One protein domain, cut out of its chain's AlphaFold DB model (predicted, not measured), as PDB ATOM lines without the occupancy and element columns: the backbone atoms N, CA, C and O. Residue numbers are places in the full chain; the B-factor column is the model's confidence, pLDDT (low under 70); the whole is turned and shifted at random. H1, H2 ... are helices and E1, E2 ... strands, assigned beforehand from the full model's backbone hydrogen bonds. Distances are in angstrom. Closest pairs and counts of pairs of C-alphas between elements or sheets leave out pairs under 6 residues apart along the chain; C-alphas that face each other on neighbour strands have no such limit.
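This is residues 10 to 121 of the 128 residues of an uncharacterized protein of Marinobacterium sp. AK27 (UniProt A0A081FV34). Look for a long, slender helical hairpin with a small head at one end: H1 and then H2 run one after the other along one side, and the single long helix H3 folds back beside them over nearly the whole length. The head is the short two-stranded hairpin E1 and E2, followed by a stretch with no named element, residues 110 to 121, at the end where H1 begins and H3 ends. The printed part has 112 residues, with three named helices and two named strands in the order H1, H2, H3, E1, E2; the sheet, in the order E1 - E2, is antiparallel, and the class is mostly helix. The whole is extended, a rod with a radius of gyration of the C-alphas of 21.7 A and spans of 68 by 26 by 16 A.

Start with H1, residues 10 to 39, and set it beside H3, residues 57 to 97. They touch, at a shallow tilt of 22 degrees and running opposite ways; their closest C-alphas are those of Ala 30 and Ser 81, 4.8 A apart. Go on to H2, residues 42 to 51, which is apart from H1. H2 and H3 form a helical hairpin and touch at a shallow tilt of 31 degrees, opposite ways; the closest C-alphas are those of Gly 46 and Ser 63, 4.3 A apart, and H3 touches H2 with residues 59 to 70 alone. In H1, H2 and H3 you will find every O i to N i+4 pair within hydrogen-bond range. After H3 look for E1, residues 100 to 103, and E2, residues 106 to 109, a hairpin of antiparallel neighbour strands with 142 degrees between their directions. N 101 and O 108 are within hydrogen-bond range at 2.8 A, as are N 103 and O 106 at 2.9 A. The closest C-alphas of H3 and E1 are those of Phe 95 and Lys 101, 6.3 A apart. H1 is apart from both strands.

Find C-alpha 10 at (45.290, 17.898, 64.967); from there H1 runs 43.2 A to Ala 39. H2 covers 14.9 A from Val 42 to Leu 51. Find C-alpha 57 at (6.258, 36.491, 16.720); from it H3 runs 58.8 A to C-alpha 97 at (46.629, 31.453, 59.233). E1 measures 10.3 A from Leu 100 to Gln 103, and E2 measures 10.5 A from Val 106 to C-alpha 109 at (54.392, 24.752, 54.816).

The two C-alphas farthest apart are those of Lys 10 and Ala 55, at 69.2 A, while the first and last printed C-alphas, those of Lys 10 and Pro 121, are 7.4 A apart. The printed part has no cut, and the four links between its named elements are tight. In this predicted model the mean pLDDT of the printed part is 92.8, and no printed residue is under 70.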
ATOM      1  N   LYS A  10      45.359  19.097  65.822       92.06
ATOM      2  CA  LYS A  10      45.290  17.898  64.967       92.06
ATOM      3  C   LYS A  10      43.878  17.602  64.465       92.06
ATOM      4  O   LYS A  10      43.678  17.371  63.273       92.06
ATOM      5  N   PHE A  11      42.893  17.630  65.362       93.19
ATOM      6  CA  PHE A  11      41.501  17.346  65.009       93.19
ATOM      7  C   PHE A  11      40.953  18.356  63.991       93.19
ATOM      8  O   PHE A  11      40.425  17.960  62.947       93.19
ATOM      9  N   ASP A  12      41.137  19.650  64.259       93.81
ATOM     10  CA  ASP A  12      40.673  20.725  63.380       93.81
ATOM     11  C   ASP A  12      41.384  20.682  62.028       93.81
ATOM     12  O   ASP A  12      40.751  20.857  60.984       93.81
ATOM     13  N   LEU A  13      42.688  20.387  62.026       93.12
ATOM     14  CA  LEU A  13      43.490  20.269  60.813       93.12
ATOM     15  C   LEU A  13      42.960  19.150  59.912       93.12
ATOM     16  O   LEU A  13      42.708  19.368  58.727       93.12
ATOM     17  N   GLN A  14      42.715  17.972  60.484       94.56
ATOM     18  CA  GLN A  14      42.171  16.820  59.766       94.56
ATOM     19  C   GLN A  14      40.749  17.076  59.257       94.56
ATOM     20  O   GLN A  14      40.421  16.735  58.115       94.56
ATOM     21  N   GLN A  15      39.891  17.693  60.075       95.12
ATOM     22  CA  GLN A  15      38.518  18.000  59.684       95.12
ATOM     23  C   GLN A  15      38.474  19.044  58.561       95.12
ATOM     24  O   GLN A  15      37.773  18.847  57.562       95.12
ATOM     25  N   ASN A  16      39.236  20.130  58.689       94.62
ATOM     26  CA  ASN A  16      39.288  21.188  57.685       94.62
ATOM     27  C   ASN A  16      40.000  20.731  56.412       94.62
ATOM     28  O   ASN A  16      39.597  21.139  55.326       94.62
ATOM     29  N   TYR A  17      40.965  19.814  56.502       95.25
ATOM     30  CA  TYR A  17      41.588  19.206  55.327       95.25
ATOM     31  C   TYR A  17      40.565  18.401  54.514       95.25
ATOM     32  O   TYR A  17      40.446  18.580  53.302       95.25
ATOM     33  N   ARG A  18      39.734  17.580  55.174       95.19
ATOM     34  CA  ARG A  18      38.633  16.861  54.501       95.19
ATOM     35  C   ARG A  18      37.618  17.820  53.877       95.19
ATOM     36  O   ARG A  18      37.150  17.573  52.766       95.19
ATOM     37  N   ARG A  19      37.281  18.916  54.568       94.75
ATOM     38  CA  ARG A  19      36.389  19.962  54.034       94.75
ATOM     39  C   ARG A  19      36.984  20.633  52.800       94.75
ATOM     40  O   ARG A  19      36.280  20.764  51.806       94.75
ATOM     41  N   PHE A  20      38.266  20.993  52.839       95.06
ATOM     42  CA  PHE A  20      38.978  21.556  51.695       95.06
ATOM     43  C   PHE A  20      38.934  20.611  50.492       95.06
ATOM     44  O   PHE A  20      38.529  21.029  49.413       95.06
ATOM     45  N   LEU A  21      39.261  19.327  50.680       94.62
ATOM     46  CA  LEU A  21      39.215  18.346  49.592       94.62
ATOM     47  C   LEU A  21      37.819  18.223  48.973       94.62
ATOM     48  O   LEU A  21      37.703  18.141  47.751       94.62
ATOM     49  N   LYS A  22      36.768  18.263  49.798       95.44
ATOM     50  CA  LYS A  22      35.383  18.258  49.320       95.44
ATOM     51  C   LYS A  22      35.064  19.503  48.486       95.44
ATOM     52  O   LYS A  22      34.481  19.367  47.416       95.44
ATOM     53  N   TYR A  23      35.450  20.698  48.939       94.69
ATOM     54  CA  TYR A  23      35.248  21.928  48.162       94.69
ATOM     55  C   TYR A  23      36.067  21.938  46.871       94.69
ATOM     56  O   TYR A  23      35.562  22.359  45.836       94.69
ATOM     57  N   GLN A  24      37.295  21.422  46.901       94.00
ATOM     58  CA  GLN A  24      38.141  21.298  45.717       94.00
ATOM     59  C   GLN A  24      37.509  20.370  44.671       94.00
ATOM     60  O   GLN A  24      37.515  20.699  43.487       94.00
ATOM     61  N   GLU A  25      36.932  19.243  45.089       94.94
ATOM     62  CA  GLU A  25      36.202  18.334  44.201       94.94
ATOM     63  C   GLU A  25      34.925  18.978  43.643       94.94
ATOM     64  O   GLU A  25      34.700  18.954  42.434       94.94
ATOM     65  N   GLN A  26      34.124  19.621  44.500       94.00
ATOM     66  CA  GLN A  26      32.926  20.357  44.081       94.00
ATOM     67  C   GLN A  26      33.257  21.463  43.077       94.00
ATOM     68  O   GLN A  26      32.552  21.613  42.082       94.00
ATOM     69  N   PHE A  27      34.344  22.200  43.308       94.50
ATOM     70  CA  PHE A  27      34.821  23.233  42.401       94.50
ATOM     71  C   PHE A  27      35.230  22.641  41.055       94.50
ATOM     72  O   PHE A  27      34.810  23.148  40.022       94.50
ATOM     73  N   THR A  28      36.007  21.552  41.045       94.06
ATOM     74  CA  THR A  28      36.410  20.891  39.797       94.06
ATOM     75  C   THR A  28      35.190  20.433  38.995       94.06
ATOM     76  O   THR A  28      35.078  20.790  37.825       94.06
ATOM     77  N   LEU A  29      34.234  19.749  39.633       94.56
ATOM     78  CA  LEU A  29      33.000  19.297  38.980       94.56
ATOM     79  C   LEU A  29      32.150  20.463  38.455       94.56
ATOM     80  O   LEU A  29      31.686  20.428  37.316       94.56
ATOM     81  N   ALA A  30      31.954  21.511  39.260       92.56
ATOM     82  CA  ALA A  30      31.167  22.675  38.861       92.56
ATOM     83  C   ALA A  30      31.846  23.476  37.739       92.56
ATOM     84  O   ALA A  30      31.176  23.953  36.825       92.56
ATOM     85  N   ASN A  31      33.174  23.591  37.771       94.00
ATOM     86  CA  ASN A  31      33.944  24.264  36.733       94.00
ATOM     87  C   ASN A  31      33.914  23.488  35.409       94.00
ATOM     88  O   ASN A  31      33.807  24.094  34.344       94.00
ATOM     89  N   ASP A  32      33.960  22.157  35.450       95.06
ATOM     90  CA  ASP A  32      33.807  21.341  34.245       95.06
ATOM     91  C   ASP A  32      32.384  21.455  33.676       95.06
ATOM     92  O   ASP A  32      32.227  21.738  32.488       95.06
ATOM     93  N   ALA A  33      31.350  21.425  34.525       92.50
ATOM     94  CA  ALA A  33      29.974  21.700  34.104       92.50
ATOM     95  C   ALA A  33      29.801  23.113  33.508       92.50
ATOM     96  O   ALA A  33      29.043  23.305  32.556       92.50
ATOM     97  N   PHE A  34      30.515  24.111  34.033       93.50
ATOM     98  CA  PHE A  34      30.525  25.466  33.484       93.50
ATOM     99  C   PHE A  34      31.182  25.526  32.099       93.50
ATOM    100  O   PHE A  34      30.638  26.163  31.191       93.50
ATOM    101  N   LYS A  35      32.311  24.834  31.897       94.12
ATOM    102  CA  LYS A  35      32.944  24.707  30.573       94.12
ATOM    103  C   LYS A  35      32.003  24.030  29.579       94.12
ATOM    104  O   LYS A  35      31.832  24.548  28.477       94.12
ATOM    105  N   ASP A  36      31.339  22.952  29.987       93.38
ATOM    106  CA  ASP A  36      30.371  22.232  29.152       93.38
ATOM    107  C   ASP A  36      29.159  23.106  28.802       93.38
ATOM    108  O   ASP A  36      28.732  23.163  27.644       93.38
ATOM    109  N   ALA A  37      28.636  23.866  29.770       90.75
ATOM    110  CA  ALA A  37      27.546  24.811  29.542       90.75
ATOM    111  C   ALA A  37      27.935  25.899  28.529       90.75
ATOM    112  O   ALA A  37      27.136  26.225  27.650       90.75
ATOM    113  N   ARG A  38      29.169  26.420  28.599       91.38
ATOM    114  CA  ARG A  38      29.699  27.386  27.620       91.38
ATOM    115  C   ARG A  38      29.985  26.767  26.252       91.38
ATOM    116  O   ARG A  38      29.873  27.463  25.248       91.38
ATOM    117  N   ALA A  39      30.346  25.486  26.197       92.94
ATOM    118  CA  ALA A  39      30.577  24.760  24.949       92.94
ATOM    119  C   ALA A  39      29.271  24.396  24.215       92.94
ATOM    120  O   ALA A  39      29.296  24.043  23.031       92.94
ATOM    121  N   SER A  40      28.126  24.492  24.899       91.44
ATOM    122  CA  SER A  40      26.806  24.232  24.333       91.44
ATOM    123  C   SER A  40      26.537  25.062  23.076       91.44
ATOM    124  O   SER A  40      26.697  26.280  23.051       91.44
ATOM    125  N   ARG A  41      26.039  24.400  22.027       93.44
ATOM    126  CA  ARG A  41      25.672  25.021  20.743       93.44
ATOM    127  C   ARG A  41      24.189  25.394  20.645       93.44
ATOM    128  O   ARG A  41      23.724  25.754  19.570       93.44
ATOM    129  N   VAL A  42      23.439  25.323  21.749       91.50
ATOM    130  CA  VAL A  42      21.992  25.634  21.779       91.50
ATOM    131  C   VAL A  42      21.698  27.060  21.295       91.50
ATOM    132  O   VAL A  42      20.689  27.286  20.629       91.50
ATOM    133  N   TRP A  43      22.610  28.005  21.537       91.44
ATOM    134  CA  TRP A  43      22.491  29.381  21.048       91.44
ATOM    135  C   TRP A  43      22.435  29.479  19.512       91.44
ATOM    136  O   TRP A  43      21.827  30.411  18.995       91.44
ATOM    137  N   ILE A  44      23.001  28.513  18.774       93.94
ATOM    138  CA  ILE A  44      22.944  28.477  17.303       93.94
ATOM    139  C   ILE A  44      21.504  28.248  16.838       93.94
ATOM    140  O   ILE A  44      21.038  28.925  15.928       93.94
ATOM    141  N   ALA A  45      20.773  27.336  17.484       93.12
ATOM    142  CA  ALA A  45      19.360  27.120  17.179       93.12
ATOM    143  C   ALA A  45      18.528  28.375  17.491       93.12
ATOM    144  O   ALA A  45      17.667  28.746  16.699       93.12
ATOM    145  N   GLY A  46      18.835  29.065  18.597       92.38
ATOM    146  CA  GLY A  46      18.233  30.363  18.921       92.38
ATOM    147  C   GLY A  46      18.500  31.410  17.839       92.38
ATOM    148  O   GLY A  46      17.577  32.080  17.386       92.38
ATOM    149  N   LEU A  47      19.738  31.483  17.344       94.69
ATOM    150  CA  LEU A  47      20.119  32.383  16.258       94.69
ATOM    151  C   LEU A  47      19.373  32.065  14.955       94.69
ATOM    152  O   LEU A  47      18.872  32.982  14.313       94.69
ATOM    153  N   ILE A  48      19.256  30.786  14.584       94.31
ATOM    154  CA  ILE A  48      18.488  30.373  13.400       94.31
ATOM    155  C   ILE A  48      17.025  30.808  13.542       94.31
ATOM    156  O   ILE A  48      16.484  31.408  12.619       94.31
ATOM    157  N   MET A  49      16.398  30.569  14.699       93.00
ATOM    158  CA  MET A  49      15.019  31.005  14.953       93.00
ATOM    159  C   MET A  49      14.881  32.530  14.884       93.00
ATOM    160  O   MET A  49      13.909  33.033  14.328       93.00
ATOM    161  N   LEU A  50      15.874  33.277  15.376       93.38
ATOM    162  CA  LEU A  50      15.881  34.738  15.305       93.38
ATOM    163  C   LEU A  50      15.859  35.256  13.859       93.38
ATOM    164  O   LEU A  50      15.214  36.266  13.594       93.38
ATOM    165  N   LEU A  51      16.504  34.567  12.910       93.38
ATOM    166  CA  LEU A  51      16.462  34.953  11.492       93.38
ATOM    167  C   LEU A  51      15.039  34.892  10.914       93.38
ATOM    168  O   LEU A  51      14.690  35.692  10.049       93.38
ATOM    169  N   PHE A  52      14.204  33.985  11.423       92.44
ATOM    170  CA  PHE A  52      12.796  33.866  11.041       92.44
ATOM    171  C   PHE A  52      11.860  34.758  11.871       92.44
ATOM    172  O   PHE A  52      10.654  34.764  11.626       92.44
ATOM    173  N   ALA A  53      12.380  35.554  12.813       88.94
ATOM    174  CA  ALA A  53      11.561  36.420  13.664       88.94
ATOM    175  C   ALA A  53      10.777  37.474  12.866       88.94
ATOM    176  O   ALA A  53       9.669  37.827  13.252       88.94
ATOM    177  N   LEU A  54      11.299  37.919  11.715       85.44
ATOM    178  CA  LEU A  54      10.587  38.837  10.814       85.44
ATOM    179  C   LEU A  54       9.327  38.213  10.186       85.44
ATOM    180  O   LEU A  54       8.470  38.943   9.701       85.44
ATOM    181  N   ALA A  55       9.216  36.881  10.179       87.31
ATOM    182  CA  ALA A  55       8.074  36.166   9.618       87.31
ATOM    183  C   ALA A  55       6.983  35.855  10.656       87.31
ATOM    184  O   ALA A  55       5.831  35.654  10.274       87.31
ATOM    185  N   SER A  56       7.317  35.771  11.952       93.06
ATOM    186  CA  SER A  56       6.342  35.495  13.016       93.06
ATOM    187  C   SER A  56       6.883  35.780  14.419       93.06
ATOM    188  O   SER A  56       7.995  35.372  14.763       93.06
ATOM    189  N   ASP A  57       6.018  36.328  15.278       91.88
ATOM    190  CA  ASP A  57       6.258  36.491  16.720       91.88
ATOM    191  C   ASP A  57       6.538  35.161  17.436       91.88
ATOM    192  O   ASP A  57       7.235  35.123  18.453       91.88
ATOM    193  N   PHE A  58       6.054  34.041  16.889       92.88
ATOM    194  CA  PHE A  58       6.372  32.713  17.406       92.88
ATOM    195  C   PHE A  58       7.882  32.436  17.369       92.88
ATOM    196  O   PHE A  58       8.451  31.963  18.354       92.88
ATOM    197  N   PHE A  59       8.549  32.765  16.257       92.38
ATOM    198  CA  PHE A  59       9.989  32.551  16.102       92.38
ATOM    199  C   PHE A  59      10.804  33.468  17.014       92.38
ATOM    200  O   PHE A  59      11.827  33.044  17.556       92.38
ATOM    201  N   LEU A  60      10.315  34.690  17.254       93.56
ATOM    202  CA  LEU A  60      10.901  35.599  18.236       93.56
ATOM    203  C   LEU A  60      10.837  35.004  19.654       93.56
ATOM    204  O   LEU A  60      11.854  34.956  20.347       93.56
ATOM    205  N   GLY A  61       9.675  34.481  20.061       94.12
ATOM    206  CA  GLY A  61       9.498  33.824  21.360       94.12
ATOM    207  C   GLY A  61      10.345  32.556  21.517       94.12
ATOM    208  O   GLY A  61      11.004  32.370  22.542       94.12
ATOM    209  N   ALA A  62      10.392  31.708  20.486       93.94
ATOM    210  CA  ALA A  62      11.206  30.492  20.480       93.94
ATOM    211  C   ALA A  62      12.708  30.805  20.592       93.94
ATOM    212  O   ALA A  62      13.423  30.176  21.373       93.94
ATOM    213  N   SER A  63      13.178  31.813  19.855       94.81
ATOM    214  CA  SER A  63      14.546  32.321  19.947       94.81
ATOM    215  C   SER A  63      14.872  32.817  21.360       94.81
ATOM    216  O   SER A  63      15.857  32.373  21.960       94.81
ATOM    217  N   ALA A  64      14.009  33.658  21.941       94.81
ATOM    218  CA  ALA A  64      14.183  34.172  23.297       94.81
ATOM    219  C   ALA A  64      14.254  33.047  24.344       94.81
ATOM    220  O   ALA A  64      15.113  33.083  25.224       94.81
ATOM    221  N   ALA A  65      13.417  32.011  24.221       95.00
ATOM    222  CA  ALA A  65      13.451  30.851  25.110       95.00
ATOM    223  C   ALA A  65      14.772  30.066  25.002       95.00
ATOM    224  O   ALA A  65      15.340  29.671  26.022       95.00
ATOM    225  N   LEU A  66      15.295  29.867  23.787       94.75
ATOM    226  CA  LEU A  66      16.563  29.163  23.559       94.75
ATOM    227  C   LEU A  66      17.764  29.947  24.101       94.75
ATOM    228  O   LEU A  66      18.634  29.361  24.751       94.75
ATOM    229  N   PHE A  67      17.796  31.265  23.888       95.56
ATOM    230  CA  PHE A  67      18.812  32.126  24.494       95.56
ATOM    231  C   PHE A  67      18.693  32.146  26.017       95.56
ATOM    232  O   PHE A  67      19.698  31.975  26.706       95.56
ATOM    233  N   GLY A  68      17.475  32.275  26.547       95.38
ATOM    234  CA  GLY A  68      17.204  32.212  27.979       95.38
ATOM    235  C   GLY A  68      17.724  30.918  28.601       95.38
ATOM    236  O   GLY A  68      18.475  30.968  29.569       95.38
ATOM    237  N   LEU A  69      17.419  29.763  28.002       94.25
ATOM    238  CA  LEU A  69      17.916  28.462  28.454       94.25
ATOM    239  C   LEU A  69      19.448  28.379  28.419       94.25
ATOM    240  O   LEU A  69      20.058  27.850  29.350       94.25
ATOM    241  N   TYR A  70      20.071  28.880  27.350       93.69
ATOM    242  CA  TYR A  70      21.524  28.878  27.198       93.69
ATOM    243  C   TYR A  70      22.206  29.704  28.296       93.69
ATOM    244  O   TYR A  70      23.049  29.180  29.026       93.69
ATOM    245  N   PHE A  71      21.802  30.964  28.467       94.62
ATOM    246  CA  PHE A  71      22.387  31.836  29.486       94.62
ATOM    247  C   PHE A  71      22.052  31.375  30.903       94.62
ATOM    248  O   PHE A  71      22.926  31.405  31.765       94.62
ATOM    249  N   TYR A  72      20.837  30.875  31.140       95.00
ATOM    250  CA  TYR A  72      20.443  30.321  32.433       95.00
ATOM    251  C   TYR A  72      21.379  29.195  32.879       95.00
ATOM    252  O   TYR A  72      21.868  29.211  34.007       95.00
ATOM    253  N   ARG A  73      21.697  28.250  31.984       93.50
ATOM    254  CA  ARG A  73      22.627  27.150  32.288       93.50
ATOM    255  C   ARG A  73      24.029  27.651  32.626       93.50
ATOM    256  O   ARG A  73      24.635  27.148  33.567       93.50
ATOM    257  N   ILE A  74      24.527  28.643  31.886       93.81
ATOM    258  CA  ILE A  74      25.845  29.244  32.133       93.81
ATOM    259  C   ILE A  74      25.879  29.931  33.499       93.81
ATOM    260  O   ILE A  74      26.798  29.683  34.275       93.81
ATOM    261  N   VAL A  75      24.880  30.762  33.804       95.19
ATOM    262  CA  VAL A  75      24.807  31.504  35.071       95.19
ATOM    263  C   VAL A  75      24.667  30.553  36.256       95.19
ATOM    264  O   VAL A  75      25.350  30.729  37.259       95.19
ATOM    265  N   LEU A  76      23.829  29.521  36.138       94.12
ATOM    266  CA  LEU A  76      23.648  28.536  37.200       94.12
ATOM    267  C   LEU A  76      24.942  27.753  37.468       94.12
ATOM    268  O   LEU A  76      25.346  27.606  38.619       94.12
ATOM    269  N   ALA A  77      25.620  27.286  36.414       92.19
ATOM    270  CA  ALA A  77      26.891  26.579  36.555       92.19
ATOM    271  C   ALA A  77      27.990  27.481  37.143       92.19
ATOM    272  O   ALA A  77      28.728  27.046  38.024       92.19
ATOM    273  N   TRP A  78      28.042  28.750  36.723       93.94
ATOM    274  CA  TRP A  78      28.945  29.750  37.295       93.94
ATOM    275  C   TRP A  78      28.677  29.997  38.785       93.94
ATOM    276  O   TRP A  78      29.610  30.055  39.582       93.94
ATOM    277  N   PHE A  79      27.407  30.097  39.183       94.56
ATOM    278  CA  PHE A  79      27.034  30.279  40.584       94.56
ATOM    279  C   PHE A  79      27.514  29.104  41.448       94.56
ATOM    280  O   PHE A  79      28.117  29.311  42.500       94.56
ATOM    281  N   HIS A  80      27.323  27.868  40.977       91.75
ATOM    282  CA  HIS A  80      27.822  26.680  41.671       91.75
ATOM    283  C   HIS A  80      29.352  26.634  41.751       91.75
ATOM    284  O   HIS A  80      29.886  26.275  42.802       91.75
ATOM    285  N   SER A  81      30.066  27.016  40.684       92.88
ATOM    286  CA  SER A  81      31.530  27.080  40.731       92.88
ATOM    287  C   SER A  81      32.017  28.155  41.699       92.88
ATOM    288  O   SER A  81      32.917  27.881  42.486       92.88
ATOM    289  N   SER A  82      31.376  29.330  41.708       92.69
ATOM    290  CA  SER A  82      31.715  30.439  42.610       92.69
ATOM    291  C   SER A  82      31.506  30.056  44.075       92.69
ATOM    292  O   SER A  82      32.378  30.279  44.906       92.69
ATOM    293  N   GLN A  83      30.387  29.404  44.399       93.12
ATOM    294  CA  GLN A  83      30.109  28.960  45.767       93.12
ATOM    295  C   GLN A  83      31.148  27.941  46.271       93.12
ATOM    296  O   GLN A  83      31.575  27.997  47.426       93.12
ATOM    297  N   ALA A  84      31.558  26.999  45.418       92.12
ATOM    298  CA  ALA A  84      32.589  26.027  45.772       92.12
ATOM    299  C   ALA A  84      33.975  26.683  45.912       92.12
ATOM    300  O   ALA A  84      34.743  26.312  46.803       92.12
ATOM    301  N   GLU A  85      34.276  27.675  45.071       93.56
ATOM    302  CA  GLU A  85      35.506  28.465  45.135       93.56
ATOM    303  C   GLU A  85      35.604  29.263  46.436       93.56
ATOM    304  O   GLU A  85      36.614  29.166  47.125       93.56
ATOM    305  N   GLU A  86      34.535  29.947  46.847       93.69
ATOM    306  CA  GLU A  86      34.483  30.664  48.126       93.69
ATOM    307  C   GLU A  86      34.736  29.729  49.320       93.69
ATOM    308  O   GLU A  86      35.492  30.063  50.239       93.69
ATOM    309  N   GLY A  87      34.136  28.531  49.298       92.06
ATOM    310  CA  GLY A  87      34.361  27.503  50.315       92.06
ATOM    311  C   GLY A  87      35.820  27.047  50.365       92.06
ATOM    312  O   GLY A  87      36.397  26.915  51.449       92.06
ATOM    313  N   ARG A  88      36.440  26.867  49.194       94.00
ATOM    314  CA  ARG A  88      37.862  26.536  49.067       94.00
ATOM    315  C   ARG A  88      38.749  27.662  49.598       94.00
ATOM    316  O   ARG A  88      39.577  27.404  50.466       94.00
ATOM    317  N   GLU A  89      38.546  28.897  49.151       94.19
ATOM    318  CA  GLU A  89      39.322  30.065  49.585       94.19
ATOM    319  C   GLU A  89      39.202  30.316  51.090       94.19
ATOM    320  O   GLU A  89      40.161  30.734  51.742       94.19
ATOM    321  N   HIS A  90      38.022  30.084  51.669       95.19
ATOM    322  CA  HIS A  90      37.828  30.197  53.110       95.19
ATOM    323  C   HIS A  90      38.694  29.184  53.872       95.19
ATOM    324  O   HIS A  90      39.340  29.549  54.858       95.19
ATOM    325  N   MET A  91      38.763  27.937  53.391       93.62
ATOM    326  CA  MET A  91      39.655  26.926  53.963       93.62
ATOM    327  C   MET A  91      41.126  27.294  53.744       93.62
ATOM    328  O   MET A  91      41.898  27.265  54.698       93.62
ATOM    329  N   GLU A  92      41.524  27.708  52.539       94.12
ATOM    330  CA  GLU A  92      42.903  28.130  52.253       94.12
ATOM    331  C   GLU A  92      43.358  29.267  53.168       94.12
ATOM    332  O   GLU A  92      44.465  29.218  53.701       94.12
ATOM    333  N   ARG A  93      42.489  30.247  53.439       94.75
ATOM    334  CA  ARG A  93      42.763  31.322  54.403       94.75
ATOM    335  C   ARG A  93      42.951  30.798  55.826       94.75
ATOM    336  O   ARG A  93      43.856  31.261  56.521       94.75
ATOM    337  N   TRP A  94      42.139  29.832  56.258       94.88
ATOM    338  CA  TRP A  94      42.301  29.196  57.568       94.88
ATOM    339  C   TRP A  94      43.656  28.479  57.681       94.88
ATOM    340  O   TRP A  94      44.391  28.699  58.645       94.88
ATOM    341  N   PHE A  95      44.038  27.699  56.663       94.44
ATOM    342  CA  PHE A  95      45.338  27.020  56.610       94.44
ATOM    343  C   PHE A  95      46.512  28.008  56.520       94.44
ATOM    344  O   PHE A  95      47.511  27.838  57.220       94.44
ATOM    345  N   ALA A  96      46.376  29.093  55.754       93.38
ATOM    346  CA  ALA A  96      47.372  30.158  55.677       93.38
ATOM    347  C   ALA A  96      47.596  30.840  57.036       93.38
ATOM    348  O   ALA A  96      48.737  31.161  57.375       93.38
ATOM    349  N   GLY A  97      46.539  30.990  57.845       92.19
ATOM    350  CA  GLY A  97      46.629  31.453  59.233       92.19
ATOM    351  C   GLY A  97      47.437  30.522  60.146       92.19
ATOM    352  O   GLY A  97      48.023  30.981  61.124       92.19
ATOM    353  N   LYS A  98      47.538  29.234  59.799       89.94
ATOM    354  CA  LYS A  98      48.388  28.233  60.468       89.94
ATOM    355  C   LYS A  98      49.778  28.089  59.819       89.94
ATOM    356  O   LYS A  98      50.555  27.223  60.212       89.94
ATOM    357  N   GLY A  99      50.117  28.939  58.844       91.38
ATOM    358  CA  GLY A  99      51.398  28.892  58.130       91.38
ATOM    359  C   GLY A  99      51.495  27.764  57.101       91.38
ATOM    360  O   GLY A  99      52.599  27.328  56.771       91.38
ATOM    361  N   LEU A 100      50.354  27.287  56.601       93.31
ATOM    362  CA  LEU A 100      50.249  26.194  55.641       93.31
ATOM    363  C   LEU A 100      49.678  26.696  54.310       93.31
ATOM    364  O   LEU A 100      48.952  27.687  54.268       93.31
ATOM    365  N   LYS A 101      50.003  26.012  53.217       93.88
ATOM    366  CA  LYS A 101      49.480  26.295  51.876       93.88
ATOM    367  C   LYS A 101      49.137  25.002  51.151       93.88
ATOM    368  O   LYS A 101      49.760  23.971  51.399       93.88
ATOM    369  N   PHE A 102      48.186  25.069  50.231       93.38
ATOM    370  CA  PHE A 102      47.878  23.957  49.338       93.38
ATOM    371  C   PHE A 102      48.527  24.151  47.972       93.38
ATOM    372  O   PHE A 102      48.559  25.260  47.447       93.38
ATOM    373  N   GLN A 103      48.972  23.044  47.380       90.38
ATOM    374  CA  GLN A 103      49.202  22.933  45.943       90.38
ATOM    375  C   GLN A 103      48.329  21.790  45.416       90.38
ATOM    376  O   GLN A 103      48.596  20.608  45.653       90.38
ATOM    377  N   GLY A 104      47.243  22.142  44.728       87.62
ATOM    378  CA  GLY A 104      46.218  21.176  44.335       87.62
ATOM    379  C   GLY A 104      45.560  20.538  45.562       87.62
ATOM    380  O   GLY A 104      44.815  21.195  46.278       87.62
ATOM    381  N   ARG A 105      45.831  19.249  45.805       90.44
ATOM    382  CA  ARG A 105      45.285  18.484  46.950       90.44
ATOM    383  C   ARG A 105      46.294  18.268  48.082       90.44
ATOM    384  O   ARG A 105      45.941  17.687  49.108       90.44
ATOM    385  N   VAL A 106      47.543  18.684  47.888       91.94
ATOM    386  CA  VAL A 106      48.646  18.392  48.808       91.94
ATOM    387  C   VAL A 106      48.943  19.621  49.659       91.94
ATOM    388  O   VAL A 106      48.926  20.746  49.157       91.94
ATOM    389  N   LEU A 107      49.174  19.396  50.950       93.38
ATOM    390  CA  LEU A 107      49.441  20.430  51.941       93.38
ATOM    391  C   LEU A 107      50.952  20.605  52.125       93.38
ATOM    392  O   LEU A 107      51.689  19.624  52.143       93.38
ATOM    393  N   TYR A 108      51.404  21.841  52.291       93.62
ATOM    394  CA  TYR A 108      52.804  22.198  52.516       93.62
ATOM    395  C   TYR A 108      52.902  23.308  53.557       93.62
ATOM    396  O   TYR A 108      51.935  24.032  53.813       93.62
ATOM    397  N   TYR A 109      54.097  23.512  54.108       92.69
ATOM    398  CA  TYR A 109      54.392  24.752  54.816       92.69
ATOM    399  C   TYR A 109      54.440  25.917  53.830       92.69
ATOM    400  O   TYR A 109      54.878  25.776  52.688       92.69
ATOM    401  N   ARG A 110      54.006  27.095  54.275       89.69
ATOM    402  CA  ARG A 110      54.010  28.305  53.447       89.69
ATOM    403  C   ARG A 110      55.407  28.618  52.900       89.69
ATOM    404  O   ARG A 110      55.534  28.936  51.717       89.69
ATOM    405  N   ASP A 111      56.414  28.418  53.744       88.75
ATOM    406  CA  ASP A 111      57.830  28.695  53.481       88.75
ATOM    407  C   ASP A 111      58.496  27.635  52.575       88.75
ATOM    408  O   ASP A 111      59.622  27.822  52.125       88.75
ATOM    409  N   ASP A 112      57.812  26.521  52.278       87.75
ATOM    410  CA  ASP A 112      58.310  25.488  51.362       87.75
ATOM    411  C   ASP A 112      58.027  25.886  49.906       87.75
ATOM    412  O   ASP A 112      57.043  25.466  49.292       87.75
ATOM    413  N   GLU A 113      58.841  26.788  49.361       84.81
ATOM    414  CA  GLU A 113      58.722  27.254  47.971       84.81
ATOM    415  C   GLU A 113      59.008  26.154  46.943       84.81
ATOM    416  O   GLU A 113      58.408  26.152  45.871       84.81
ATOM    417  N   MET A 114      59.873  25.192  47.283       88.19
ATOM    418  CA  MET A 114      60.233  24.081  46.396       88.19
ATOM    419  C   MET A 114      59.213  22.936  46.415       88.19
ATOM    420  O   MET A 114      59.355  22.006  45.623       88.19
ATOM    421  N   LEU A 115      58.201  22.998  47.295       87.69
ATOM    422  CA  LEU A 115      57.196  21.946  47.492       87.69
ATOM    423  C   LEU A 115      57.847  20.577  47.759       87.69
ATOM    424  O   LEU A 115      57.381  19.541  47.288       87.69
ATOM    425  N   ALA A 116      58.966  20.581  48.482       86.94
ATOM    426  CA  ALA A 116      59.791  19.394  48.679       86.94
ATOM    427  C   ALA A 116      59.294  18.515  49.835       86.94
ATOM    428  O   ALA A 116      59.627  17.332  49.898       86.94
ATOM    429  N   ARG A 117      58.528  19.088  50.770       87.31
ATOM    430  CA  ARG A 117      58.089  18.437  52.008       87.31
ATOM    431  C   ARG A 117      56.563  18.450  52.094       87.31
ATOM    432  O   ARG A 117      55.995  19.305  52.781       87.31
ATOM    433  N   PRO A 118      55.886  17.522  51.395       90.81
ATOM    434  CA  PRO A 118      54.449  17.374  51.536       90.81
ATOM    435  C   PRO A 118      54.107  16.979  52.972       90.81
ATOM    436  O   PRO A 118      54.786  16.162  53.591       90.81
ATOM    437  N   ILE A 119      53.044  17.578  53.489       91.06
ATOM    438  CA  ILE A 119      52.508  17.312  54.817       91.06
ATOM    439  C   ILE A 119      51.299  16.403  54.667       91.06
ATOM    440  O   ILE A 119      50.359  16.739  53.940       91.06
ATOM    441  N   ASP A 120      51.302  15.299  55.409       90.94
ATOM    442  CA  ASP A 120      50.105  14.505  55.648       90.94
ATOM    443  C   ASP A 120      49.489  14.880  57.013       90.94
ATOM    444  O   ASP A 120      50.052  14.550  58.057       90.94
ATOM    445  N   PRO A 121      48.324  15.558  57.043       90.19
ATOM    446  CA  PRO A 121      47.550  15.833  58.258       90.19
ATOM    447  C   PRO A 121      47.223  14.616  59.125       90.19
ATOM    448  O   PRO A 121      46.864  14.777  60.297       90.19
TER     449      PRO A 121